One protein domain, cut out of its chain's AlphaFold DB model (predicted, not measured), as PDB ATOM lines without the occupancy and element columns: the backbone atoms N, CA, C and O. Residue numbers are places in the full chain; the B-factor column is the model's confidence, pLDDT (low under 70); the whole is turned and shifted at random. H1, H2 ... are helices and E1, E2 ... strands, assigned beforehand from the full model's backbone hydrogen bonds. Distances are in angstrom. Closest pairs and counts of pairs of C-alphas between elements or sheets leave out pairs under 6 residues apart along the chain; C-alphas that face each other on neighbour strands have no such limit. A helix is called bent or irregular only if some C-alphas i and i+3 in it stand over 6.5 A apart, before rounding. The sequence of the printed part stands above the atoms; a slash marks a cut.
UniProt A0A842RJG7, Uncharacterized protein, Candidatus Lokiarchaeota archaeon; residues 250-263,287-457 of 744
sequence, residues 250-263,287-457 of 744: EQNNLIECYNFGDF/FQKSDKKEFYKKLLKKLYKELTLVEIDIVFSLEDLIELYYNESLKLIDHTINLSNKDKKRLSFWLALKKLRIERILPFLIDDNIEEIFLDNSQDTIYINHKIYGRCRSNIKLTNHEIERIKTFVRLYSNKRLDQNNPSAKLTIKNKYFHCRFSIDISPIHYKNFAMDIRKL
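AT A GLANCE: This is residues 250 to 263 and 287 to 457 of the 744 residues of an uncharacterized protein of Candidatus Lokiarchaeota archaeon (UniProt A0A842RJG7). Two lobes make this domain: a twisted sheet of six strands with H5 crossing one face over E5, E6 and E7, and a lobe of three helices in which H2 and H3 cross and H1 joins H3. Short H4 is on the same face of the sheet as H5, and strand E1 is apart from the sheet and the helices. The printed part has 185 residues, with five named helices and seven named strands along the chain as E1 H1 H2 H3 H4 E2 E3 E4 H5 E5 E6 E7; the class is mixed. The sheet runs E4 E3 E2 E7 E6 E5, antiparallel throughout, and the whole is compact, radius of gyration of the C-alphas 17.7 A, but flat, spanning 52 by 51 by 27 A.

IN THESE COORDINATES: Begin in the sheet: E2 is residues 370 to 375, E3 381 to 386, and E4 390 to 397. E5 is 424 to 430, E6 435 to 442, 22.6 A long, and E7 450 to 456, ending at C-alpha 456 at (118.811, 113.155, 98.292). H5 takes residues 400 to 414, 20.9 A, and H4 takes 362 to 366. Find C-alpha 318 at (114.729, 119.501, 113.662); from there H2 runs 26.8 A to residue 336. H3 is 341 to 355, 21.0 A. H1, 290 to 306, 25.3 A, is irregular, with C-alphas 291 and 294 7.7 A apart. E1, 254 to 260, begins at C-alpha 254 at (130.104, 132.164, 85.675).

HOW THE PARTS SIT: Look at two meanders, each strand the antiparallel neighbour of the one before: E2 E3 E4, where N 384 is 2.8 A from O 392, and E5 E6 E7, where N 438 is 2.8 A from O 427. E2 and E7 are neighbours, N 373 and O 454 being 2.8 A apart. H5 runs across the strands, 71 degrees to E5 on the local plane, at a height over the sheet of 8.9 A; its closest C-alphas to E5 are Ser 414 and Leu 427, 6.0 A. H2 and H3 touch, closest at the C-alphas of Tyr 325 and Ala 352, 4.7 A, at a steep tilt of 53 degrees, opposite ways. H1 touches H3 with residues 300 to 304 alone, closest at the C-alphas of Tyr 304 and Leu 351, 6.5 A. H2 and H5 are close but not clearly touching, the C-alphas of Leu 318 and Phe 409 being 7.9 A apart. In H2, H3, H4 and H5 every O i to N i+4 pair is within hydrogen-bond range; in H1, 10 of 13 are.

THE WHOLE: The farthest C-alphas, Asn 252 and Asp 313, are 52.4 A apart. Residues 264 to 286 are not printed, and C-alphas 263 and 287 are 10.8 A apart across that cut. Of the links printed whole, H1 to H2 is long. Residues 289 to 295 stand free, and pLDDT is under 70 at 250 to 252, 288 to 292, 312 to 313 and 448.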
ATOM      1  N   GLU A 250     138.007 132.627  87.967       61.56
ATOM      2  CA  GLU A 250     137.821 133.923  87.307       61.56
ATOM      3  C   GLU A 250     136.333 134.287  87.251       61.56
ATOM      4  O   GLU A 250     135.499 133.476  86.845       61.56
ATOM      5  N   GLN A 251     135.996 135.534  87.603       60.91
ATOM      6  CA  GLN A 251     134.610 136.032  87.595       60.91
ATOM      7  C   GLN A 251     133.935 135.907  86.216       60.91
ATOM      8  O   GLN A 251     132.723 135.715  86.145       60.91
ATOM      9  N   ASN A 252     134.716 135.919  85.130       61.47
ATOM     10  CA  ASN A 252     134.227 135.778  83.752       61.47
ATOM     11  C   ASN A 252     133.781 134.347  83.386       61.47
ATOM     12  O   ASN A 252     133.279 134.134  82.288       61.47
ATOM     13  N   ASN A 253     133.938 133.367  84.285       84.94
ATOM     14  CA  ASN A 253     133.592 131.962  84.042       84.94
ATOM     15  C   ASN A 253     132.278 131.521  84.712       84.94
ATOM     16  O   ASN A 253     132.054 130.318  84.877       84.94
ATOM     17  N   LEU A 254     131.427 132.464  85.127       90.62
ATOM     18  CA  LEU A 254     130.104 132.164  85.675       90.62
ATOM     19  C   LEU A 254     129.223 131.500  84.603       90.62
ATOM     20  O   LEU A 254     129.008 132.057  83.531       90.62
ATOM     21  N   ILE A 255     128.711 130.312  84.911       92.12
ATOM     22  CA  ILE A 255     127.830 129.523  84.041       92.12
ATOM     23  C   ILE A 255     126.372 129.773  84.414       92.12
ATOM     24  O   ILE A 255     125.539 130.023  83.549       92.12
ATOM     25  N   GLU A 256     126.062 129.677  85.705       93.38
ATOM     26  CA  GLU A 256     124.691 129.729  86.196       93.38
ATOM     27  C   GLU A 256     124.633 130.423  87.552       93.38
ATOM     28  O   GLU A 256     125.559 130.330  88.366       93.38
ATOM     29  N   CYS A 257     123.533 131.132  87.795       93.88
ATOM     30  CA  CYS A 257     123.268 131.778  89.062       93.88
ATOM     31  C   CYS A 257     121.771 131.784  89.369       93.88
ATOM     32  O   CYS A 257     120.974 132.267  88.567       93.88
ATOM     33  N   TYR A 258     121.404 131.302  90.553       94.62
ATOM     34  CA  TYR A 258     120.017 131.264  91.008       94.62
ATOM     35  C   TYR A 258     119.928 131.442  92.522       94.62
ATOM     36  O   TYR A 258     120.893 131.230  93.257       94.62
ATOM     37  N   ASN A 259     118.751 131.860  92.985       93.06
ATOM     38  CA  ASN A 259     118.435 131.929  94.407       93.06
ATOM     39  C   ASN A 259     117.500 130.776  94.771       93.06
ATOM     40  O   ASN A 259     116.651 130.407  93.961       93.06
ATOM     41  N   PHE A 260     117.631 130.241  95.980       92.81
ATOM     42  CA  PHE A 260     116.866 129.076  96.420       92.81
ATOM     43  C   PHE A 260     116.658 129.059  97.942       92.81
ATOM     44  O   PHE A 260     117.193 129.895  98.686       92.81
ATOM     45  N   GLY A 261     115.873 128.079  98.396       89.06
ATOM     46  CA  GLY A 261     115.498 127.891  99.795       89.06
ATOM     47  C   GLY A 261     114.462 128.901 100.289       89.06
ATOM     48  O   GLY A 261     114.053 129.817  99.573       89.06
ATOM     49  N   ASP A 262     114.048 128.744 101.545       88.69
ATOM     50  CA  ASP A 262     113.012 129.593 102.127       88.69
ATOM     51  C   ASP A 262     113.395 131.072 102.082       88.69
ATOM     52  O   ASP A 262     114.524 131.481 102.370       88.69
ATOM     53  N   PHE A 263     112.420 131.887 101.675       89.31
ATOM     54  CA  PHE A 263     112.569 133.329 101.477       89.31
ATOM     55  C   PHE A 263     113.646 133.721 100.441       89.31
ATOM     56  O   PHE A 263     114.048 134.892 100.394       89.31
ATOM     57  N   PHE A 287     121.448 138.816  99.868       72.31
ATOM     58  CA  PHE A 287     120.939 140.081 100.389       72.31
ATOM     59  C   PHE A 287     120.538 140.966  99.206       72.31
ATOM     60  O   PHE A 287     121.322 141.135  98.274       72.31
ATOM     61  N   GLN A 288     119.334 141.550  99.239       63.94
ATOM     62  CA  GLN A 288     118.798 142.354  98.126       63.94
ATOM     63  C   GLN A 288     119.658 143.574  97.766       63.94
ATOM     64  O   GLN A 288     119.645 144.005  96.619       63.94
ATOM     65  N   LYS A 289     120.397 144.130  98.732       65.88
ATOM     66  CA  LYS A 289     121.322 145.252  98.524       65.88
ATOM     67  C   LYS A 289     122.744 144.795  98.841       65.88
ATOM     68  O   LYS A 289     123.088 144.644 100.016       65.88
ATOM     69  N   SER A 290     123.551 144.578  97.801       59.97
ATOM     70  CA  SER A 290     124.959 144.148  97.889       59.97
ATOM     71  C   SER A 290     125.795 145.054  98.788       59.97
ATOM     72  O   SER A 290     126.593 144.568  99.591       59.97
ATOM     73  N   ASP A 291     125.533 146.358  98.736       63.91
ATOM     74  CA  ASP A 291     126.349 147.396  99.379       63.91
ATOM     75  C   ASP A 291     126.200 147.403 100.910       63.91
ATOM     76  O   ASP A 291     126.964 148.041 101.626       63.91
ATOM     77  N   LYS A 292     125.232 146.645 101.444       69.00
ATOM     78  CA  LYS A 292     124.992 146.489 102.887       69.00
ATOM     79  C   LYS A 292     125.477 145.148 103.449       69.00
ATOM     80  O   LYS A 292     125.166 144.831 104.599       69.00
ATOM     81  N   LYS A 293     126.248 144.351 102.694       71.19
ATOM     82  CA  LYS A 293     126.736 143.022 103.137       71.19
ATOM     83  C   LYS A 293     127.452 143.093 104.492       71.19
ATOM     84  O   LYS A 293     127.258 142.232 105.349       71.19
ATOM     85  N   GLU A 294     128.249 144.134 104.714       75.75
ATOM     86  CA  GLU A 294     129.002 144.314 105.957       75.75
ATOM     87  C   GLU A 294     128.119 144.731 107.144       75.75
ATOM     88  O   GLU A 294     128.291 144.225 108.256       75.75
ATOM     89  N   PHE A 295     127.117 145.580 106.891       81.62
ATOM     90  CA  PHE A 295     126.086 145.937 107.866       81.62
ATOM     91  C   PHE A 295     125.332 144.691 108.346       81.62
ATOM     92  O   PHE A 295     125.271 144.438 109.550       81.62
ATOM     93  N   TYR A 296     124.844 143.858 107.419       78.06
ATOM     94  CA  TYR A 296     124.139 142.623 107.767       78.06
ATOM     95  C   TYR A 296     125.029 141.645 108.543       78.06
ATOM     96  O   TYR A 296     124.582 141.072 109.534       78.06
ATOM     97  N   LYS A 297     126.312 141.502 108.179       78.12
ATOM     98  CA  LYS A 297     127.264 140.675 108.946       78.12
ATOM     99  C   LYS A 297     127.421 141.154 110.395       78.12
ATOM    100  O   LYS A 297     127.412 140.326 111.309       78.12
ATOM    101  N   LYS A 298     127.568 142.467 110.616       81.94
ATOM    102  CA  LYS A 298     127.673 143.052 111.967       81.94
ATOM    103  C   LYS A 298     126.382 142.850 112.758       81.94
ATOM    104  O   LYS A 298     126.438 142.407 113.905       81.94
ATOM    105  N   LEU A 299     125.238 143.092 112.122       82.19
ATOM    106  CA  LEU A 299     123.920 142.901 112.718       82.19
ATOM    107  C   LEU A 299     123.697 141.454 113.173       82.19
ATOM    108  O   LEU A 299     123.370 141.203 114.329       82.19
ATOM    109  N   LEU A 300     123.959 140.492 112.292       82.06
ATOM    110  CA  LEU A 300     123.826 139.068 112.590       82.06
ATOM    111  C   LEU A 300     124.706 138.626 113.767       82.06
ATOM    112  O   LEU A 300     124.307 137.770 114.552       82.06
ATOM    113  N   LYS A 301     125.898 139.217 113.921       83.00
ATOM    114  CA  LYS A 301     126.780 138.952 115.069       83.00
ATOM    115  C   LYS A 301     126.205 139.499 116.380       83.00
ATOM    116  O   LYS A 301     126.421 138.871 117.413       83.00
ATOM    117  N   LYS A 302     125.508 140.641 116.340       85.62
ATOM    118  CA  LYS A 302     124.807 141.219 117.496       85.62
ATOM    119  C   LYS A 302     123.608 140.348 117.886       85.62
ATOM    120  O   LYS A 302     123.603 139.806 118.985       85.62
ATOM    121  N   LEU A 303     122.686 140.115 116.952       84.75
ATOM    122  CA  LEU A 303     121.456 139.351 117.194       84.75
ATOM    123  C   LEU A 303     121.735 137.921 117.675       84.75
ATOM    124  O   LEU A 303     121.077 137.426 118.579       84.75
ATOM    125  N   TYR A 304     122.769 137.264 117.138       85.25
ATOM    126  CA  TYR A 304     123.158 135.921 117.583       85.25
ATOM    127  C   TYR A 304     123.559 135.852 119.067       85.25
ATOM    128  O   TYR A 304     123.378 134.810 119.698       85.25
ATOM    129  N   LYS A 305     124.130 136.933 119.619       85.44
ATOM    130  CA  LYS A 305     124.493 137.007 121.043       85.44
ATOM    131  C   LYS A 305     123.279 137.245 121.937       85.44
ATOM    132  O   LYS A 305     123.285 136.776 123.065       85.44
ATOM    133  N   GLU A 306     122.293 137.981 121.434       84.19
ATOM    134  CA  GLU A 306     121.064 138.325 122.158       84.19
ATOM    135  C   GLU A 306     120.056 137.170 122.154       84.19
ATOM    136  O   GLU A 306     119.332 136.987 123.127       84.19
ATOM    137  N   LEU A 307     120.046 136.345 121.102       83.75
ATOM    138  CA  LEU A 307     119.194 135.163 121.024       83.75
ATOM    139  C   LEU A 307     119.593 134.141 122.104       83.75
ATOM    140  O   LEU A 307     120.678 133.549 122.045       83.75
ATOM    141  N   THR A 308     118.718 133.900 123.076       79.12
ATOM    142  CA  THR A 308     118.927 132.924 124.155       79.12
ATOM    143  C   THR A 308     118.676 131.492 123.672       79.12
ATOM    144  O   THR A 308     118.094 131.260 122.613       79.12
ATOM    145  N   LEU A 309     119.233 130.506 124.382       73.56
ATOM    146  CA  LEU A 309     118.835 129.110 124.186       73.56
ATOM    147  C   LEU A 309     117.532 128.907 124.949       73.56
ATOM    148  O   LEU A 309     117.466 129.266 126.121       73.56
ATOM    149  N   VAL A 310     116.523 128.352 124.286       72.44
ATOM    150  CA  VAL A 310     115.275 127.988 124.959       72.44
ATOM    151  C   VAL A 310     115.534 126.720 125.769       72.44
ATOM    152  O   VAL A 310     116.109 125.760 125.243       72.44
ATOM    153  N   GLU A 311     115.167 126.740 127.050       70.31
ATOM    154  CA  GLU A 311     115.161 125.543 127.889       70.31
ATOM    155  C   GLU A 311     114.058 124.615 127.393       70.31
ATOM    156  O   GLU A 311     112.911 125.015 127.200       70.31
ATOM    157  N   ILE A 312     114.454 123.393 127.068       68.88
ATOM    158  CA  ILE A 312     113.628 122.432 126.359       68.88
ATOM    159  C   ILE A 312     113.708 121.122 127.137       68.88
ATOM    160  O   ILE A 312     114.757 120.475 127.155       68.88
ATOM    161  N   ASP A 313     112.585 120.727 127.730       64.50
ATOM    162  CA  ASP A 313     112.472 119.497 128.527       64.50
ATOM    163  C   ASP A 313     112.010 118.282 127.701       64.50
ATOM    164  O   ASP A 313     111.932 117.162 128.202       64.50
ATOM    165  N   ILE A 314     111.716 118.486 126.411       71.69
ATOM    166  CA  ILE A 314     111.151 117.483 125.494       71.69
ATOM    167  C   ILE A 314     112.048 117.350 124.255       71.69
ATOM    168  O   ILE A 314     112.684 118.304 123.820       71.69
ATOM    169  N   VAL A 315     112.121 116.164 123.648       71.06
ATOM    170  CA  VAL A 315     112.841 115.983 122.376       71.06
ATOM    171  C   VAL A 315     112.016 116.576 121.230       71.06
ATOM    172  O   VAL A 315     110.969 116.042 120.886       71.06
ATOM    173  N   PHE A 316     112.503 117.657 120.618       76.62
ATOM    174  CA  PHE A 316     111.898 118.265 119.427       76.62
ATOM    175  C   PHE A 316     112.509 117.718 118.131       76.62
ATOM    176  O   PHE A 316     113.701 117.389 118.081       76.62
ATOM    177  N   SER A 317     111.708 117.678 117.062       83.69
ATOM    178  CA  SER A 317     112.226 117.432 115.715       83.69
ATOM    179  C   SER A 317     113.084 118.617 115.242       83.69
ATOM    180  O   SER A 317     112.987 119.731 115.764       83.69
ATOM    181  N   LEU A 318     113.942 118.404 114.238       86.50
ATOM    182  CA  LEU A 318     114.729 119.501 113.662       86.50
ATOM    183  C   LEU A 318     113.835 120.615 113.102       86.50
ATOM    184  O   LEU A 318     114.216 121.780 113.149       86.50
ATOM    185  N   GLU A 319     112.669 120.262 112.570       88.62
ATOM    186  CA  GLU A 319     111.762 121.208 111.924       88.62
ATOM    187  C   GLU A 319     111.153 122.166 112.935       88.62
ATOM    188  O   GLU A 319     111.236 123.382 112.754       88.62
ATOM    189  N   ASP A 320     110.653 121.603 114.033       88.94
ATOM    190  CA  ASP A 320     110.050 122.356 115.127       88.94
ATOM    191  C   ASP A 320     111.090 123.256 115.801       88.94
ATOM    192  O   ASP A 320     110.807 124.402 116.143       88.94
ATOM    193  N   LEU A 321     112.334 122.775 115.939       88.94
ATOM    194  CA  LEU A 321     113.437 123.589 116.451       88.94
ATOM    195  C   LEU A 321     113.745 124.777 115.536       88.94
ATOM    196  O   LEU A 321     113.999 125.876 116.032       88.94
ATOM    197  N   ILE A 322     113.761 124.573 114.214       91.31
ATOM    198  CA  ILE A 322     113.984 125.669 113.263       91.31
ATOM    199  C   ILE A 322     112.851 126.690 113.383       91.31
ATOM    200  O   ILE A 322     113.133 127.885 113.456       91.31
ATOM    201  N   GLU A 323     111.597 126.239 113.446       92.12
ATOM    202  CA  GLU A 323     110.426 127.112 113.560       92.12
ATOM    203  C   GLU A 323     110.409 127.905 114.874       92.12
ATOM    204  O   GLU A 323     110.209 129.122 114.866       92.12
ATOM    205  N   LEU A 324     110.721 127.253 115.994       90.94
ATOM    206  CA  LEU A 324     110.830 127.891 117.303       90.94
ATOM    207  C   LEU A 324     111.888 129.000 117.300       90.94
ATOM    208  O   LEU A 324     111.585 130.150 117.626       90.94
ATOM    209  N   TYR A 325     113.118 128.698 116.873       92.12
ATOM    210  CA  TYR A 325     114.176 129.713 116.833       92.12
ATOM    211  C   TYR A 325     113.925 130.788 115.772       92.12
ATOM    212  O   TYR A 325     114.377 131.923 115.941       92.12
ATOM    213  N   TYR A 326     113.210 130.466 114.693       93.31
ATOM    214  CA  TYR A 326     112.781 131.445 113.698       93.31
ATOM    215  C   TYR A 326     111.811 132.461 114.308       93.31
ATOM    216  O   TYR A 326     112.025 133.666 114.153       93.31
ATOM    217  N   ASN A 327     110.806 131.995 115.054       92.25
ATOM    218  CA  ASN A 327     109.822 132.850 115.716       92.25
ATOM    219  C   ASN A 327     110.463 133.731 116.798       92.25
ATOM    220  O   ASN A 327     110.208 134.935 116.838       92.25
ATOM    221  N   GLU A 328     111.359 133.176 117.616       90.06
ATOM    222  CA  GLU A 328     112.123 133.961 118.596       90.06
ATOM    223  C   GLU A 328     113.030 135.002 117.923       90.06
ATOM    224  O   GLU A 328     113.099 136.157 118.350       90.06
ATOM    225  N   SER A 329     113.667 134.641 116.806       91.06
ATOM    226  CA  SER A 329     114.482 135.588 116.039       91.06
ATOM    227  C   SER A 329     113.638 136.699 115.407       91.06
ATOM    228  O   SER A 329     114.085 137.841 115.363       91.06
ATOM    229  N   LEU A 330     112.425 136.400 114.921       91.06
ATOM    230  CA  LEU A 330     111.493 137.413 114.408       91.06
ATOM    231  C   LEU A 330     111.129 138.440 115.482       91.06
ATOM    232  O   LEU A 330     111.311 139.632 115.236       91.06
ATOM    233  N   LYS A 331     110.714 137.987 116.673       89.12
ATOM    234  CA  LYS A 331     110.399 138.876 117.805       89.12
ATOM    235  C   LYS A 331     111.581 139.792 118.131       89.12
ATOM    236  O   LYS A 331     111.422 141.005 118.231       89.12
ATOM    237  N   LEU A 332     112.785 139.224 118.231       87.12
ATOM    238  CA  LEU A 332     113.998 139.985 118.531       87.12
ATOM    239  C   LEU A 332     114.286 141.067 117.477       87.12
ATOM    240  O   LEU A 332     114.623 142.200 117.828       87.12
ATOM    241  N   ILE A 333     114.158 140.734 116.187       87.00
ATOM    242  CA  ILE A 333     114.418 141.672 115.084       87.00
ATOM    243  C   ILE A 333     113.366 142.780 115.033       87.00
ATOM    244  O   ILE A 333     113.727 143.940 114.812       87.00
ATOM    245  N   ASP A 334     112.092 142.446 115.257       84.44
ATOM    246  CA  ASP A 334     110.997 143.418 115.253       84.44
ATOM    247  C   ASP A 334     111.196 144.521 116.298       84.44
ATOM    248  O   ASP A 334     110.905 145.683 116.016       84.44
ATOM    249  N   HIS A 335     111.781 144.189 117.453       76.88
ATOM    250  CA  HIS A 335     112.084 145.158 118.510       76.88
ATOM    251  C   HIS A 335     113.398 145.927 118.322       76.88
ATOM    252  O   HIS A 335     113.593 146.954 118.971       76.88
ATOM    253  N   THR A 336     114.316 145.460 117.471       70.56
ATOM    254  CA  THR A 336     115.661 146.054 117.375       70.56
ATOM    255  C   THR A 336     115.853 146.980 116.182       70.56
ATOM    256  O   THR A 336     116.576 147.967 116.327       70.56
ATOM    257  N   ILE A 337     115.297 146.676 114.998       75.88
ATOM    258  CA  ILE A 337     115.616 147.420 113.761       75.88
ATOM    259  C   ILE A 337     114.432 147.498 112.793       75.88
ATOM    260  O   ILE A 337     113.760 146.510 112.499       75.88
ATOM    261  N   ASN A 338     114.264 148.671 112.178       80.12
ATOM    262  CA  ASN A 338     113.344 148.860 111.064       80.12
ATOM    263  C   ASN A 338     113.945 148.314 109.745       80.12
ATOM    264  O   ASN A 338     114.726 148.983 109.066       80.12
ATOM    265  N   LEU A 339     113.627 147.060 109.416       81.31
ATOM    266  CA  LEU A 339     113.999 146.379 108.167       81.31
ATOM    267  C   LEU A 339     112.756 146.016 107.349       81.31
ATOM    268  O   LEU A 339     111.656 145.911 107.886       81.31
ATOM    269  N   SER A 340     112.938 145.759 106.049       85.31
ATOM    270  CA  SER A 340     111.854 145.243 105.210       85.31
ATOM    271  C   SER A 340     111.361 143.886 105.733       85.31
ATOM    272  O   SER A 340     112.164 143.063 106.177       85.31
ATOM    273  N   ASN A 341     110.059 143.598 105.625       86.06
ATOM    274  CA  ASN A 341     109.504 142.310 106.068       86.06
ATOM    275  C   ASN A 341     110.199 141.102 105.413       86.06
ATOM    276  O   ASN A 341     110.346 140.059 106.046       86.06
ATOM    277  N   LYS A 342     110.669 141.233 104.164       85.12
ATOM    278  CA  LYS A 342     111.432 140.174 103.481       85.12
ATOM    279  C   LYS A 342     112.797 139.944 104.135       85.12
ATOM    280  O   LYS A 342     113.174 138.794 104.349       85.12
ATOM    281  N   ASP A 343     113.522 141.011 104.466       84.19
ATOM    282  CA  ASP A 343     114.836 140.901 105.108       84.19
ATOM    283  C   ASP A 343     114.719 140.402 106.550       84.19
ATOM    284  O   ASP A 343     115.533 139.578 106.961       84.19
ATOM    285  N   LYS A 344     113.674 140.806 107.286       88.00
ATOM    286  CA  LYS A 344     113.376 140.265 108.621       88.00
ATOM    287  C   LYS A 344     113.229 138.745 108.582       88.00
ATOM    288  O   LYS A 344     113.980 138.050 109.255       88.00
ATOM    289  N   LYS A 345     112.349 138.221 107.716       90.00
ATOM    290  CA  LYS A 345     112.139 136.768 107.567       90.00
ATOM    291  C   LYS A 345     113.430 136.027 107.196       90.00
ATOM    292  O   LYS A 345     113.759 135.022 107.817       90.00
ATOM    293  N   ARG A 346     114.210 136.551 106.244       88.81
ATOM    294  CA  ARG A 346     115.514 135.973 105.858       88.81
ATOM    295  C   ARG A 346     116.508 135.920 107.015       88.81
ATOM    296  O   ARG A 346     117.127 134.882 107.241       88.81
ATOM    297  N   LEU A 347     116.677 137.035 107.726       88.25
ATOM    298  CA  LEU A 347     117.619 137.132 108.838       88.25
ATOM    299  C   LEU A 347     117.196 136.234 109.999       88.25
ATOM    300  O   LEU A 347     118.047 135.536 110.545       88.25
ATOM    301  N   SER A 348     115.904 136.203 110.331       91.50
ATOM    302  CA  SER A 348     115.366 135.312 111.360       91.50
ATOM    303  C   SER A 348     115.589 133.851 111.017       91.50
ATOM    304  O   SER A 348     116.040 133.086 111.867       91.50
ATOM    305  N   PHE A 349     115.341 133.468 109.762       92.44
ATOM    306  CA  PHE A 349     115.576 132.101 109.314       92.44
ATOM    307  C   PHE A 349     117.055 131.748 109.438       92.44
ATOM    308  O   PHE A 349     117.402 130.779 110.103       92.44
ATOM    309  N   TRP A 350     117.951 132.591 108.923       91.62
ATOM    310  CA  TRP A 350     119.387 132.355 109.058       91.62
ATOM    311  C   TRP A 350     119.864 132.281 110.518       91.62
ATOM    312  O   TRP A 350     120.700 131.436 110.846       91.62
ATOM    313  N   LEU A 351     119.349 133.141 111.404       90.75
ATOM    314  CA  LEU A 351     119.691 133.121 112.830       90.75
ATOM    315  C   LEU A 351     119.258 131.816 113.492       90.75
ATOM    316  O   LEU A 351     120.053 131.248 114.244       90.75
ATOM    317  N   ALA A 352     118.069 131.311 113.159       92.44
ATOM    318  CA  ALA A 352     117.603 130.011 113.622       92.44
ATOM    319  C   ALA A 352     118.562 128.892 113.196       92.44
ATOM    320  O   ALA A 352     119.052 128.131 114.037       92.44
ATOM    321  N   LEU A 353     118.933 128.858 111.912       92.06
ATOM    322  CA  LEU A 353     119.884 127.875 111.386       92.06
ATOM    323  C   LEU A 353     121.245 127.956 112.079       92.06
ATOM    324  O   LEU A 353     121.819 126.929 112.444       92.06
ATOM    325  N   LYS A 354     121.744 129.175 112.306       90.38
ATOM    326  CA  LYS A 354     123.027 129.409 112.968       90.38
ATOM    327  C   LYS A 354     123.008 129.044 114.447       90.38
ATOM    328  O   LYS A 354     123.995 128.532 114.979       90.38
ATOM    329  N   LYS A 355     121.893 129.289 115.135       89.06
ATOM    330  CA  LYS A 355     121.707 128.867 116.528       89.06
ATOM    331  C   LYS A 355     121.738 127.347 116.639       89.06
ATOM    332  O   LYS A 355     122.377 126.813 117.545       89.06
ATOM    333  N   LEU A 356     121.145 126.675 115.657       89.12
ATOM    334  CA  LEU A 356     121.141 125.222 115.531       89.12
ATOM    335  C   LEU A 356     122.421 124.636 114.926       89.12
ATOM    336  O   LEU A 356     122.551 123.414 114.960       89.12
ATOM    337  N   ARG A 357     123.359 125.469 114.446       90.56
ATOM    338  CA  ARG A 357     124.634 125.092 113.801       90.56
ATOM    339  C   ARG A 357     124.458 124.211 112.563       90.56
ATOM    340  O   ARG A 357     125.147 123.203 112.403       90.56
ATOM    341  N   ILE A 358     123.494 124.566 111.721       91.75
ATOM    342  CA  ILE A 358     123.214 123.883 110.448       91.75
ATOM    343  C   ILE A 358     123.236 124.829 109.250       91.75
ATOM    344  O   ILE A 358     122.959 124.406 108.130       91.75
ATOM    345  N   GLU A 359     123.579 126.100 109.450       91.81
ATOM    346  CA  GLU A 359     123.516 127.141 108.425       91.81
ATOM    347  C   GLU A 359     124.405 126.861 107.210       91.81
ATOM    348  O   GLU A 359     124.110 127.342 106.118       91.81
ATOM    349  N   ARG A 360     125.484 126.086 107.387       93.44
ATOM    350  CA  ARG A 360     126.416 125.717 106.312       93.44
ATOM    351  C   ARG A 360     126.011 124.463 105.553       93.44
ATOM    352  O   ARG A 360     126.265 124.388 104.358       93.44
ATOM    353  N   ILE A 361     125.407 123.482 106.227       95.06
ATOM    354  CA  ILE A 361     125.021 122.208 105.600       95.06
ATOM    355  C   ILE A 361     123.625 122.274 104.977       95.06
ATOM    356  O   ILE A 361     123.403 121.694 103.917       95.06
ATOM    357  N   LEU A 362     122.691 123.011 105.592       94.56
ATOM    358  CA  LEU A 362     121.308 123.084 105.124       94.56
ATOM    359  C   LEU A 362     121.163 123.541 103.664       94.56
ATOM    360  O   LEU A 362     120.365 122.913 102.972       94.56
ATOM    361  N   PRO A 363     121.908 124.546 103.156       95.19
ATOM    362  CA  PRO A 363     121.797 124.963 101.759       95.19
ATOM    363  C   PRO A 363     121.995 123.784 100.806       95.19
ATOM    364  O   PRO A 363     121.177 123.565  99.921       95.19
ATOM    365  N   PHE A 364     122.999 122.940 101.068       95.81
ATOM    366  CA  PHE A 364     123.222 121.742 100.269       95.81
ATOM    367  C   PHE A 364     122.063 120.757 100.355       95.81
ATOM    368  O   PHE A 364     121.730 120.141  99.351       95.81
ATOM    369  N   LEU A 365     121.430 120.604 101.522       94.06
ATOM    370  CA  LEU A 365     120.301 119.687 101.731       94.06
ATOM    371  C   LEU A 365     119.027 120.147 101.016       94.06
ATOM    372  O   LEU A 365     118.276 119.315 100.499       94.06
ATOM    373  N   ILE A 366     118.787 121.455 100.940       93.44
ATOM    374  CA  ILE A 366     117.533 121.999 100.401       93.44
ATOM    375  C   ILE A 366     117.591 122.355  98.916       93.44
ATOM    376  O   ILE A 366     116.537 122.434  98.308       93.44
ATOM    377  N   ASP A 367     118.780 122.519  98.337       93.25
ATOM    378  CA  ASP A 367     118.950 122.888  96.927       93.25
ATOM    379  C   ASP A 367     118.594 121.759  95.948       93.25
ATOM    380  O   ASP A 367     119.319 120.768  95.838       93.25
ATOM    381  N   ASP A 368     117.495 121.886  95.217       88.94
ATOM    382  CA  ASP A 368     116.969 120.800  94.380       88.94
ATOM    383  C   ASP A 368     117.872 120.426  93.189       88.94
ATOM    384  O   ASP A 368     117.750 119.331  92.638       88.94
ATOM    385  N   ASN A 369     118.852 121.263  92.835       91.00
ATOM    386  CA  ASN A 369     119.822 120.929  91.792       91.00
ATOM    387  C   ASN A 369     120.973 120.028  92.277       91.00
ATOM    388  O   ASN A 369     121.797 119.593  91.466       91.00
ATOM    389  N   ILE A 370     121.051 119.733  93.576       92.88
ATOM    390  CA  ILE A 370     122.086 118.883  94.177       92.88
ATOM    391  C   ILE A 370     121.534 117.475  94.411       92.88
ATOM    392  O   ILE A 370     120.574 117.305  95.156       92.88
ATOM    393  N   GLU A 371     122.169 116.456  93.832       89.56
ATOM    394  CA  GLU A 371     121.771 115.046  93.976       89.56
ATOM    395  C   GLU A 371     122.459 114.379  95.184       89.56
ATOM    396  O   GLU A 371     121.818 113.686  95.980       89.56
ATOM    397  N   GLU A 372     123.764 114.616  95.346       93.44
ATOM    398  CA  GLU A 372     124.593 113.999  96.388       93.44
ATOM    399  C   GLU A 372     125.591 115.010  96.973       93.44
ATOM    400  O   GLU A 372     126.054 115.917  96.276       93.44
ATOM    401  N   ILE A 373     125.917 114.849  98.256       97.50
ATOM    402  CA  ILE A 373     126.782 115.730  99.050       97.50
ATOM    403  C   ILE A 373     127.823 114.863  99.746       97.50
ATOM    404  O   ILE A 373     127.472 113.851 100.350       97.50
ATOM    405  N   PHE A 374     129.076 115.292  99.700       97.50
ATOM    406  CA  PHE A 374     130.215 114.516 100.162       97.50
ATOM    407  C   PHE A 374     131.126 115.367 101.035       97.50
ATOM    408  O   PHE A 374     131.383 116.543 100.747       97.50
ATOM    409  N   LEU A 375     131.624 114.754 102.099       96.12
ATOM    410  CA  LEU A 375     132.680 115.282 102.943       96.12
ATOM    411  C   LEU A 375     133.563 114.119 103.381       96.12
ATOM    412  O   LEU A 375     133.233 113.420 104.338       96.12
ATOM    413  N   ASP A 376     134.687 113.941 102.698       91.88
ATOM    414  CA  ASP A 376     135.562 112.789 102.933       91.88
ATOM    415  C   ASP A 376     136.386 112.964 104.213       91.88
ATOM    416  O   ASP A 376     136.719 111.987 104.869       91.88
ATOM    417  N   ASN A 377     136.681 114.208 104.617       86.62
ATOM    418  CA  ASN A 377     137.363 114.503 105.874       86.62
ATOM    419  C   ASN A 377     136.772 115.719 106.586       86.62
ATOM    420  O   ASN A 377     136.380 116.696 105.958       86.62
ATOM    421  N   SER A 378     136.845 115.727 107.922       82.81
ATOM    422  CA  SER A 378     136.447 116.878 108.763       82.81
ATOM    423  C   SER A 378     137.115 118.214 108.400       82.81
ATOM    424  O   SER A 378     136.620 119.278 108.767       82.81
ATOM    425  N   GLN A 379     138.246 118.150 107.702       78.62
ATOM    426  CA  GLN A 379     139.062 119.284 107.293       78.62
ATOM    427  C   GLN A 379     138.845 119.713 105.838       78.62
ATOM    428  O   GLN A 379     139.298 120.794 105.459       78.62
ATOM    429  N   ASP A 380     138.133 118.926 105.042       86.25
ATOM    430  CA  ASP A 380     137.958 119.217 103.625       86.25
ATOM    431  C   ASP A 380     136.778 120.173 103.404       86.25
ATOM    432  O   ASP A 380     135.932 120.407 104.278       86.25
ATOM    433  N   THR A 381     136.718 120.758 102.213       91.12
ATOM    434  CA  THR A 381     135.498 121.412 101.735       91.12
ATOM    435  C   THR A 381     134.498 120.366 101.272       91.12
ATOM    436  O   THR A 381     134.875 119.373 100.651       91.12
ATOM    437  N   ILE A 382     133.215 120.639 101.484       95.75
ATOM    438  CA  ILE A 382     132.138 119.844 100.900       95.75
ATOM    439  C   ILE A 382     132.264 119.881  99.372       95.75
ATOM    440  O   ILE A 382     132.499 120.940  98.778       95.75
ATOM    441  N   TYR A 383     132.046 118.742  98.729       96.50
ATOM    442  CA  TYR A 383     131.833 118.656  97.289       96.50
ATOM    443  C   TYR A 383     130.519 117.926  97.006       96.50
ATOM    444  O   TYR A 383     129.943 117.281  97.879       96.50
ATOM    445  N   ILE A 384     129.988 118.089  95.800       96.69
ATOM    446  CA  ILE A 384     128.630 117.664  95.455       96.69
ATOM    447  C   ILE A 384     128.567 117.028  94.069       96.69
ATOM    448  O   ILE A 384     129.469 117.208  93.249       96.69
ATOM    449  N   ASN A 385     127.471 116.324  93.799       93.19
ATOM    450  CA  ASN A 385     127.009 116.034  92.445       93.19
ATOM    451  C   ASN A 385     125.816 116.940  92.118       93.19
ATOM    452  O   ASN A 385     124.758 116.832  92.733       93.19
ATOM    453  N   HIS A 386     125.995 117.838  91.150       92.56
ATOM    454  CA  HIS A 386     124.946 118.686  90.594       92.56
ATOM    455  C   HIS A 386     124.232 117.961  89.448       92.56
ATOM    456  O   HIS A 386     124.885 117.381  88.577       92.56
ATOM    457  N   LYS A 387     122.907 118.074  89.387       85.69
ATOM    458  CA  LYS A 387     122.022 117.436  88.398       85.69
ATOM    459  C   LYS A 387     122.471 117.660  86.949       85.69
ATOM    460  O   LYS A 387     122.482 116.735  86.145       85.69
ATOM    461  N   ILE A 388     122.873 118.894  86.634       86.06
ATOM    462  CA  ILE A 388     123.310 119.304  85.286       86.06
ATOM    463  C   ILE A 388     124.833 119.176  85.103       86.06
ATOM    464  O   ILE A 388     125.304 118.705  84.070       86.06
ATOM    465  N   TYR A 389     125.623 119.591  86.097       88.88
ATOM    466  CA  TYR A 389     127.069 119.788  85.934       88.88
ATOM    467  C   TYR A 389     127.923 118.638  86.474       88.88
ATOM    468  O   TYR A 389     129.129 118.612  86.239       88.88
ATOM    469  N   GLY A 390     127.315 117.667  87.156       89.00
ATOM    470  CA  GLY A 390     128.026 116.576  87.810       89.00
ATOM    471  C   GLY A 390     128.870 117.068  88.979       89.00
ATOM    472  O   GLY A 390     128.427 117.896  89.774       89.00
ATOM    473  N   ARG A 391     130.086 116.534  89.103       92.38
ATOM    474  CA  ARG A 391     130.974 116.775  90.241       92.38
ATOM    475  C   ARG A 391     131.363 118.255  90.360       92.38
ATOM    476  O   ARG A 391     131.981 118.816  89.449       92.38
ATOM    477  N   CYS A 392     131.035 118.872  91.495       94.31
ATOM    478  CA  CYS A 392     131.404 120.253  91.808       94.31
ATOM    479  C   CYS A 392     132.040 120.366  93.200       94.31
ATOM    480  O   CYS A 392     131.522 119.792  94.157       94.31
ATOM    481  N   ARG A 393     133.115 121.149  93.340       93.50
ATOM    482  CA  ARG A 393     133.681 121.528  94.651       93.50
ATOM    483  C   ARG A 393     132.964 122.760  95.186       93.50
ATOM    484  O   ARG A 393     132.570 123.602  94.384       93.50
ATOM    485  N   SER A 394     132.826 122.898  96.502       94.38
ATOM    486  CA  SER A 394     132.186 124.075  97.105       94.38
ATOM    487  C   SER A 394     133.142 124.967  97.894       94.38
ATOM    488  O   SER A 394     134.273 124.594  98.203       94.38
ATOM    489  N   ASN A 395     132.661 126.153  98.265       89.75
ATOM    490  CA  ASN A 395     133.343 127.086  99.164       89.75
ATOM    491  C   ASN A 395     133.165 126.757 100.661       89.75
ATOM    492  O   ASN A 395     133.663 127.495 101.516       89.75
ATOM    493  N   ILE A 396     132.421 125.701 101.007       91.62
ATOM    494  CA  ILE A 396     131.987 125.454 102.383       91.62
ATOM    495  C   ILE A 396     132.831 124.366 103.043       91.62
ATOM    496  O   ILE A 396     132.822 123.210 102.633       91.62
ATOM    497  N   LYS A 397     133.493 124.735 104.141       91.81
ATOM    498  CA  LYS A 397     134.121 123.821 105.106       91.81
ATOM    499  C   LYS A 397     133.314 123.826 106.402       91.81
ATOM    500  O   LYS A 397     132.934 124.899 106.890       91.81
ATOM    501  N   LEU A 398     133.042 122.648 106.957       88.00
ATOM    502  CA  LEU A 398     132.346 122.523 108.238       88.00
ATOM    503  C   LEU A 398     133.318 122.704 109.406       88.00
ATOM    504  O   LEU A 398     134.490 122.348 109.340       88.00
ATOM    505  N   THR A 399     132.823 123.269 110.498       87.50
ATOM    506  CA  THR A 399     133.533 123.337 111.774       87.50
ATOM    507  C   THR A 399     133.302 122.062 112.583       87.50
ATOM    508  O   THR A 399     132.264 121.409 112.458       87.50
ATOM    509  N   ASN A 400     134.212 121.747 113.509       84.44
ATOM    510  CA  ASN A 400     134.047 120.607 114.425       84.44
ATOM    511  C   ASN A 400     132.712 120.655 115.184       84.44
ATOM    512  O   ASN A 400     132.076 119.634 115.411       84.44
ATOM    513  N   HIS A 401     132.258 121.854 115.551       85.44
ATOM    514  CA  HIS A 401     130.986 122.051 116.233       85.44
ATOM    515  C   HIS A 401     129.764 121.728 115.367       85.44
ATOM    516  O   HIS A 401     128.782 121.214 115.900       85.44
ATOM    517  N   GLU A 402     129.808 122.038 114.071       89.38
ATOM    518  CA  GLU A 402     128.753 121.678 113.114       89.38
ATOM    519  C   GLU A 402     128.772 120.169 112.844       89.38
ATOM    520  O   GLU A 402     127.722 119.535 112.854       89.38
ATOM    521  N   ILE A 403     129.957 119.562 112.715       91.12
ATOM    522  CA  ILE A 403     130.112 118.107 112.570       91.12
ATOM    523  C   ILE A 403     129.519 117.362 113.776       91.12
ATOM    524  O   ILE A 403     128.714 116.447 113.605       91.12
ATOM    525  N   GLU A 404     129.850 117.767 115.005       87.75
ATOM    526  CA  GLU A 404     129.263 117.169 116.215       87.75
ATOM    527  C   GLU A 404     127.742 117.353 116.274       87.75
ATOM    528  O   GLU A 404     127.007 116.482 116.757       87.75
ATOM    529  N   ARG A 405     127.238 118.465 115.735       88.19
ATOM    530  CA  ARG A 405     125.801 118.702 115.639       88.19
ATOM    531  C   ARG A 405     125.137 117.764 114.627       88.19
ATOM    532  O   ARG A 405     124.110 117.178 114.957       88.19
ATOM    533  N   ILE A 406     125.749 117.543 113.464       90.81
ATOM    534  CA  ILE A 406     125.296 116.554 112.472       90.81
ATOM    535  C   ILE A 406     125.265 115.150 113.091       90.81
ATOM    536  O   ILE A 406     124.239 114.474 113.005       90.81
ATOM    537  N   LYS A 407     126.330 114.735 113.796       89.19
ATOM    538  CA  LYS A 407     126.360 113.453 114.530       89.19
ATOM    539  C   LYS A 407     125.214 113.348 115.536       89.19
ATOM    540  O   LYS A 407     124.596 112.292 115.658       89.19
ATOM    541  N   THR A 408     124.918 114.434 116.251       85.12
ATOM    542  CA  THR A 408     123.809 114.486 117.215       85.12
ATOM    543  C   THR A 408     122.465 114.264 116.525       85.12
ATOM    544  O   THR A 408     121.698 113.416 116.975       85.12
ATOM    545  N   PHE A 409     122.194 114.951 115.412       82.31
ATOM    546  CA  PHE A 409     120.959 114.740 114.651       82.31
ATOM    547  C   PHE A 409     120.851 113.314 114.132       82.31
ATOM    548  O   PHE A 409     119.823 112.675 114.318       82.31
ATOM    549  N   VAL A 410     121.925 112.776 113.562       85.12
ATOM    550  CA  VAL A 410     121.935 111.393 113.084       85.12
ATOM    551  C   VAL A 410     121.633 110.396 114.204       85.12
ATOM    552  O   VAL A 410     120.839 109.481 113.998       85.12
ATOM    553  N   ARG A 411     122.176 110.590 115.409       84.50
ATOM    554  CA  ARG A 411     121.855 109.747 116.575       84.50
ATOM    555  C   ARG A 411     120.391 109.862 116.999       84.50
ATOM    556  O   ARG A 411     119.766 108.843 117.266       84.50
ATOM    557  N   LEU A 412     119.851 111.082 117.030       81.81
ATOM    558  CA  LEU A 412     118.451 111.331 117.385       81.81
ATOM    559  C   LEU A 412     117.486 110.695 116.374       81.81
ATOM    560  O   LEU A 412     116.558 110.009 116.774       81.81
ATOM    561  N   TYR A 413     117.729 110.865 115.073       81.38
ATOM    562  CA  TYR A 413     116.850 110.336 114.023       81.38
ATOM    563  C   TYR A 413     116.999 108.829 113.789       81.38
ATOM    564  O   TYR A 413     116.052 108.186 113.344       81.38
ATOM    565  N   SER A 414     118.176 108.247 114.043       75.75
ATOM    566  CA  SER A 414     118.381 106.805 113.851       75.75
ATOM    567  C   SER A 414     117.894 105.962 115.026       75.75
ATOM    568  O   SER A 414     117.741 104.756 114.854       75.75
ATOM    569  N   ASN A 415     117.728 106.548 116.220       71.06
ATOM    570  CA  ASN A 415     117.666 105.814 117.492       71.06
ATOM    571  C   ASN A 415     118.849 104.839 117.698       71.06
ATOM    572  O   ASN A 415     118.783 103.939 118.537       71.06
ATOM    573  N   LYS A 416     119.949 105.010 116.951       72.00
ATOM    574  CA  LYS A 416     121.147 104.166 117.007       72.00
ATOM    575  C   LYS A 416     122.302 104.923 117.653       72.00
ATOM    576  O   LYS A 416     122.369 106.156 117.670       72.00
ATOM    577  N   ARG A 417     123.242 104.161 118.211       77.19
ATOM    578  CA  ARG A 417     124.502 104.714 118.714       77.19
ATOM    579  C   ARG A 417     125.410 105.050 117.532       77.19
ATOM    580  O   ARG A 417     125.487 104.284 116.584       77.19
ATOM    581  N   LEU A 418     126.092 106.187 117.629       84.75
ATOM    582  CA  LEU A 418     127.224 106.551 116.783       84.75
ATOM    583  C   LEU A 418     128.366 106.909 117.734       84.75
ATOM    584  O   LEU A 418     128.397 108.006 118.300       84.75
ATOM    585  N   ASP A 419     129.221 105.930 117.994       83.62
ATOM    586  CA  ASP A 419     130.339 105.987 118.937       83.62
ATOM    587  C   ASP A 419     131.490 105.099 118.441       83.62
ATOM    588  O   ASP A 419     131.401 104.504 117.377       83.62
ATOM    589  N   GLN A 420     132.595 105.008 119.180       81.06
ATOM    590  CA  GLN A 420     133.757 104.228 118.730       81.06
ATOM    591  C   GLN A 420     133.467 102.725 118.562       81.06
ATOM    592  O   GLN A 420     134.168 102.068 117.798       81.06
ATOM    593  N   ASN A 421     132.443 102.192 119.239       79.44
ATOM    594  CA  ASN A 421     132.039 100.789 119.119       79.44
ATOM    595  C   ASN A 421     131.049 100.579 117.964       79.44
ATOM    596  O   ASN A 421     130.989  99.494 117.397       79.44
ATOM    597  N   ASN A 422     130.287 101.617 117.609       82.38
ATOM    598  CA  ASN A 422     129.368 101.654 116.471       82.38
ATOM    599  C   ASN A 422     129.719 102.861 115.588       82.38
ATOM    600  O   ASN A 422     129.001 103.865 115.605       82.38
ATOM    601  N   PRO A 423     130.855 102.818 114.872       87.56
ATOM    602  CA  PRO A 423     131.431 104.017 114.278       87.56
ATOM    603  C   PRO A 423     130.863 104.345 112.892       87.56
ATOM    604  O   PRO A 423     131.355 105.264 112.252       87.56
ATOM    605  N   SER A 424     129.828 103.634 112.439       88.81
ATOM    606  CA  SER A 424     129.102 103.913 111.198       88.81
ATOM    607  C   SER A 424     127.611 104.053 111.487       88.81
ATOM    608  O   SER A 424     127.036 103.239 112.214       88.81
ATOM    609  N   ALA A 425     126.971 105.065 110.908       86.44
ATOM    610  CA  ALA A 425     125.530 105.257 110.967       86.44
ATOM    611  C   ALA A 425     124.962 105.504 109.571       86.44
ATOM    612  O   ALA A 425     125.370 106.424 108.862       86.44
ATOM    613  N   LYS A 426     123.956 104.705 109.209       85.94
ATOM    614  CA  LYS A 426     123.193 104.838 107.967       85.94
ATOM    615  C   LYS A 426     121.721 104.999 108.309       85.94
ATOM    616  O   LYS A 426     121.161 104.188 109.042       85.94
ATOM    617  N   LEU A 427     121.095 106.049 107.794       86.12
ATOM    618  CA  LEU A 427     119.684 106.339 108.041       86.12
ATOM    619  C   LEU A 427     119.090 107.192 106.929       86.12
ATOM    620  O   LEU A 427     119.797 107.810 106.142       86.12
ATOM    621  N   THR A 428     117.766 107.245 106.896       86.12
ATOM    622  CA  THR A 428     117.017 108.179 106.058       86.12
ATOM    623  C   THR A 428     116.290 109.156 106.963       86.12
ATOM    624  O   THR A 428     115.589 108.732 107.878       86.12
ATOM    625  N   ILE A 429     116.474 110.448 106.711       86.81
ATOM    626  CA  ILE A 429     115.786 111.533 107.406       86.81
ATOM    627  C   ILE A 429     114.827 112.163 106.402       86.81
ATOM    628  O   ILE A 429     115.265 112.653 105.360       86.81
ATOM    629  N   LYS A 430     113.531 112.143 106.718       87.00
ATOM    630  CA  LYS A 430     112.481 112.853 105.983       87.00
ATOM    631  C   LYS A 430     111.885 113.903 106.908       87.00
ATOM    632  O   LYS A 430     111.442 113.561 107.998       87.00
ATOM    633  N   ASN A 431     111.910 115.147 106.460       87.00
ATOM    634  CA  ASN A 431     111.371 116.296 107.165       87.00
ATOM    635  C   ASN A 431     110.807 117.304 106.140       87.00
ATOM    636  O   ASN A 431     110.987 117.110 104.932       87.00
ATOM    637  N   LYS A 432     110.131 118.372 106.577       87.31
ATOM    638  CA  LYS A 432     109.579 119.415 105.686       87.31
ATOM    639  C   LYS A 432     110.615 120.061 104.760       87.31
ATOM    640  O   LYS A 432     110.257 120.501 103.673       87.31
ATOM    641  N   TYR A 433     111.887 120.117 105.158       88.12
ATOM    642  CA  TYR A 433     112.945 120.778 104.388       88.12
ATOM    643  C   TYR A 433     113.631 119.845 103.383       88.12
ATOM    644  O   TYR A 433     114.012 120.272 102.289       88.12
ATOM    645  N   PHE A 434     113.840 118.579 103.743       89.56
ATOM    646  CA  PHE A 434     114.588 117.616 102.946       89.56
ATOM    647  C   PHE A 434     114.203 116.164 103.242       89.56
ATOM    648  O   PHE A 434     113.781 115.793 104.336       89.56
ATOM    649  N   HIS A 435     114.434 115.316 102.245       88.81
ATOM    650  CA  HIS A 435     114.372 113.871 102.372       88.81
ATOM    651  C   HIS A 435     115.700 113.312 101.868       88.81
ATOM    652  O   HIS A 435     115.988 113.364 100.677       88.81
ATOM    653  N   CYS A 436     116.551 112.862 102.785       90.94
ATOM    654  CA  CYS A 436     117.923 112.479 102.471       90.94
ATOM    655  C   CYS A 436     118.321 111.202 103.204       90.94
ATOM    656  O   CYS A 436     118.011 111.012 104.383       90.94
ATOM    657  N   ARG A 437     119.086 110.358 102.520       88.81
ATOM    658  CA  ARG A 437     119.838 109.263 103.118       88.81
ATOM    659  C   ARG A 437     121.199 109.783 103.560       88.81
ATOM    660  O   ARG A 437     121.935 110.324 102.746       88.81
ATOM    661  N   PHE A 438     121.526 109.576 104.825       92.25
ATOM    662  CA  PHE A 438     122.818 109.889 105.421       92.25
ATOM    663  C   PHE A 438     123.618 108.598 105.605       92.25
ATOM    664  O   PHE A 438     123.073 107.590 106.069       92.25
ATOM    665  N   SER A 439     124.903 108.654 105.276       92.44
ATOM    666  CA  SER A 439     125.932 107.692 105.656       92.44
ATOM    667  C   SER A 439     127.034 108.473 106.358       92.44
ATOM    668  O   SER A 439     127.581 109.412 105.786       92.44
ATOM    669  N   ILE A 440     127.306 108.146 107.616       93.31
ATOM    670  CA  ILE A 440     128.320 108.823 108.424       93.31
ATOM    671  C   ILE A 440     129.245 107.785 109.022       93.31
ATOM    672  O   ILE A 440     128.773 106.888 109.718       93.31
ATOM    673  N   ASP A 441     130.542 108.000 108.844       92.50
ATOM    674  CA  ASP A 441     131.593 107.185 109.435       92.50
ATOM    675  C   ASP A 441     132.479 108.040 110.348       92.50
ATOM    676  O   ASP A 441     132.825 109.184 110.041       92.50
ATOM    677  N   ILE A 442     132.836 107.491 111.508       89.88
ATOM    678  CA  ILE A 442     133.687 108.136 112.509       89.88
ATOM    679  C   ILE A 442     134.887 107.257 112.884       89.88
ATOM    680  O   ILE A 442     135.000 106.100 112.486       89.88
ATOM    681  N   SER A 443     135.821 107.796 113.666       82.62
ATOM    682  CA  SER A 443     136.908 106.995 114.251       82.62
ATOM    683  C   SER A 443     136.342 105.837 115.102       82.62
ATOM    684  O   SER A 443     135.412 106.074 115.878       82.62
ATOM    685  N   PRO A 444     136.924 104.620 115.054       80.75
ATOM    686  CA  PRO A 444     138.205 104.281 114.421       80.75
ATOM    687  C   PRO A 444     138.140 103.831 112.953       80.75
ATOM    688  O   PRO A 444     139.199 103.705 112.350       80.75
ATOM    689  N   ILE A 445     136.961 103.597 112.358       85.56
ATOM    690  CA  ILE A 445     136.894 103.126 110.956       85.56
ATOM    691  C   ILE A 445     137.358 104.195 109.967       85.56
ATOM    692  O   ILE A 445     137.911 103.870 108.921       85.56
ATOM    693  N   HIS A 446     137.173 105.470 110.319       85.06
ATOM    694  CA  HIS A 446     137.663 106.588 109.532       85.06
ATOM    695  C   HIS A 446     138.931 107.193 110.144       85.06
ATOM    696  O   HIS A 446     138.914 107.694 111.272       85.06
ATOM    697  N   TYR A 447     140.022 107.210 109.370       74.75
ATOM    698  CA  TYR A 447     141.343 107.646 109.840       74.75
ATOM    699  C   TYR A 447     141.401 109.129 110.252       74.75
ATOM    700  O   TYR A 447     142.158 109.500 111.147       74.75
ATOM    701  N   LYS A 448     140.585 109.981 109.618       69.50
ATOM    702  CA  LYS A 448     140.518 111.440 109.829       69.50
ATOM    703  C   LYS A 448     139.253 111.872 110.585       69.50
ATOM    704  O   LYS A 448     138.699 112.951 110.363       69.50
ATOM    705  N   ASN A 449     138.792 111.023 111.505       77.50
ATOM    706  CA  ASN A 449     137.703 111.242 112.469       77.50
ATOM    707  C   ASN A 449     136.264 111.299 111.944       77.50
ATOM    708  O   ASN A 449     135.373 110.889 112.688       77.50
ATOM    709  N   PHE A 450     136.010 111.843 110.751       89.75
ATOM    710  CA  PHE A 450     134.652 112.000 110.219       89.75
ATOM    711  C   PHE A 450     134.639 111.986 108.693       89.75
ATOM    712  O   PHE A 450     135.389 112.756 108.093       89.75
ATOM    713  N   ALA A 451     133.750 111.175 108.128       94.75
ATOM    714  CA  ALA A 451     133.336 111.208 106.733       94.75
ATOM    715  C   ALA A 451     131.803 111.196 106.655       94.75
ATOM    716  O   ALA A 451     131.125 110.681 107.554       94.75
ATOM    717  N   MET A 452     131.255 111.800 105.606       95.44
ATOM    718  CA  MET A 452     129.816 111.924 105.418       95.44
ATOM    719  C   MET A 452     129.440 111.923 103.941       95.44
ATOM    720  O   MET A 452     129.854 112.807 103.193       95.44
ATOM    721  N   ASP A 453     128.538 111.015 103.588       96.19
ATOM    722  CA  ASP A 453     127.857 110.973 102.301       96.19
ATOM    723  C   ASP A 453     126.361 111.186 102.518       96.19
ATOM    724  O   ASP A 453     125.726 110.533 103.356       96.19
ATOM    725  N   ILE A 454     125.771 112.093 101.750       95.69
ATOM    726  CA  ILE A 454     124.338 112.355 101.785       95.69
ATOM    727  C   ILE A 454     123.791 112.242 100.373       95.69
ATOM    728  O   ILE A 454     124.206 112.972  99.478       95.69
ATOM    729  N   ARG A 455     122.802 111.372 100.191       91.81
ATOM    730  CA  ARG A 455     122.047 111.247  98.942       91.81
ATOM    731  C   ARG A 455     120.638 111.776  99.139       91.81
ATOM    732  O   ARG A 455     119.946 111.357 100.070       91.81
ATOM    733  N   LYS A 456     120.192 112.668  98.259       89.44
ATOM    734  CA  LYS A 456     118.811 113.155  98.292       89.44
ATOM    735  C   LYS A 456     117.851 112.114  97.732       89.44
ATOM    736  O   LYS A 456     118.168 111.410  96.778       89.44
ATOM    737  N   LEU A 457     116.671 112.031  98.335       81.88
ATOM    738  CA  LEU A 457     115.584 111.140  97.950       81.88
ATOM    739  C   LEU A 457     114.356 111.975  97.561       81.88
ATOM    740  O   LEU A 457     113.949 112.870  98.295       81.88
TER     741      LEU A 457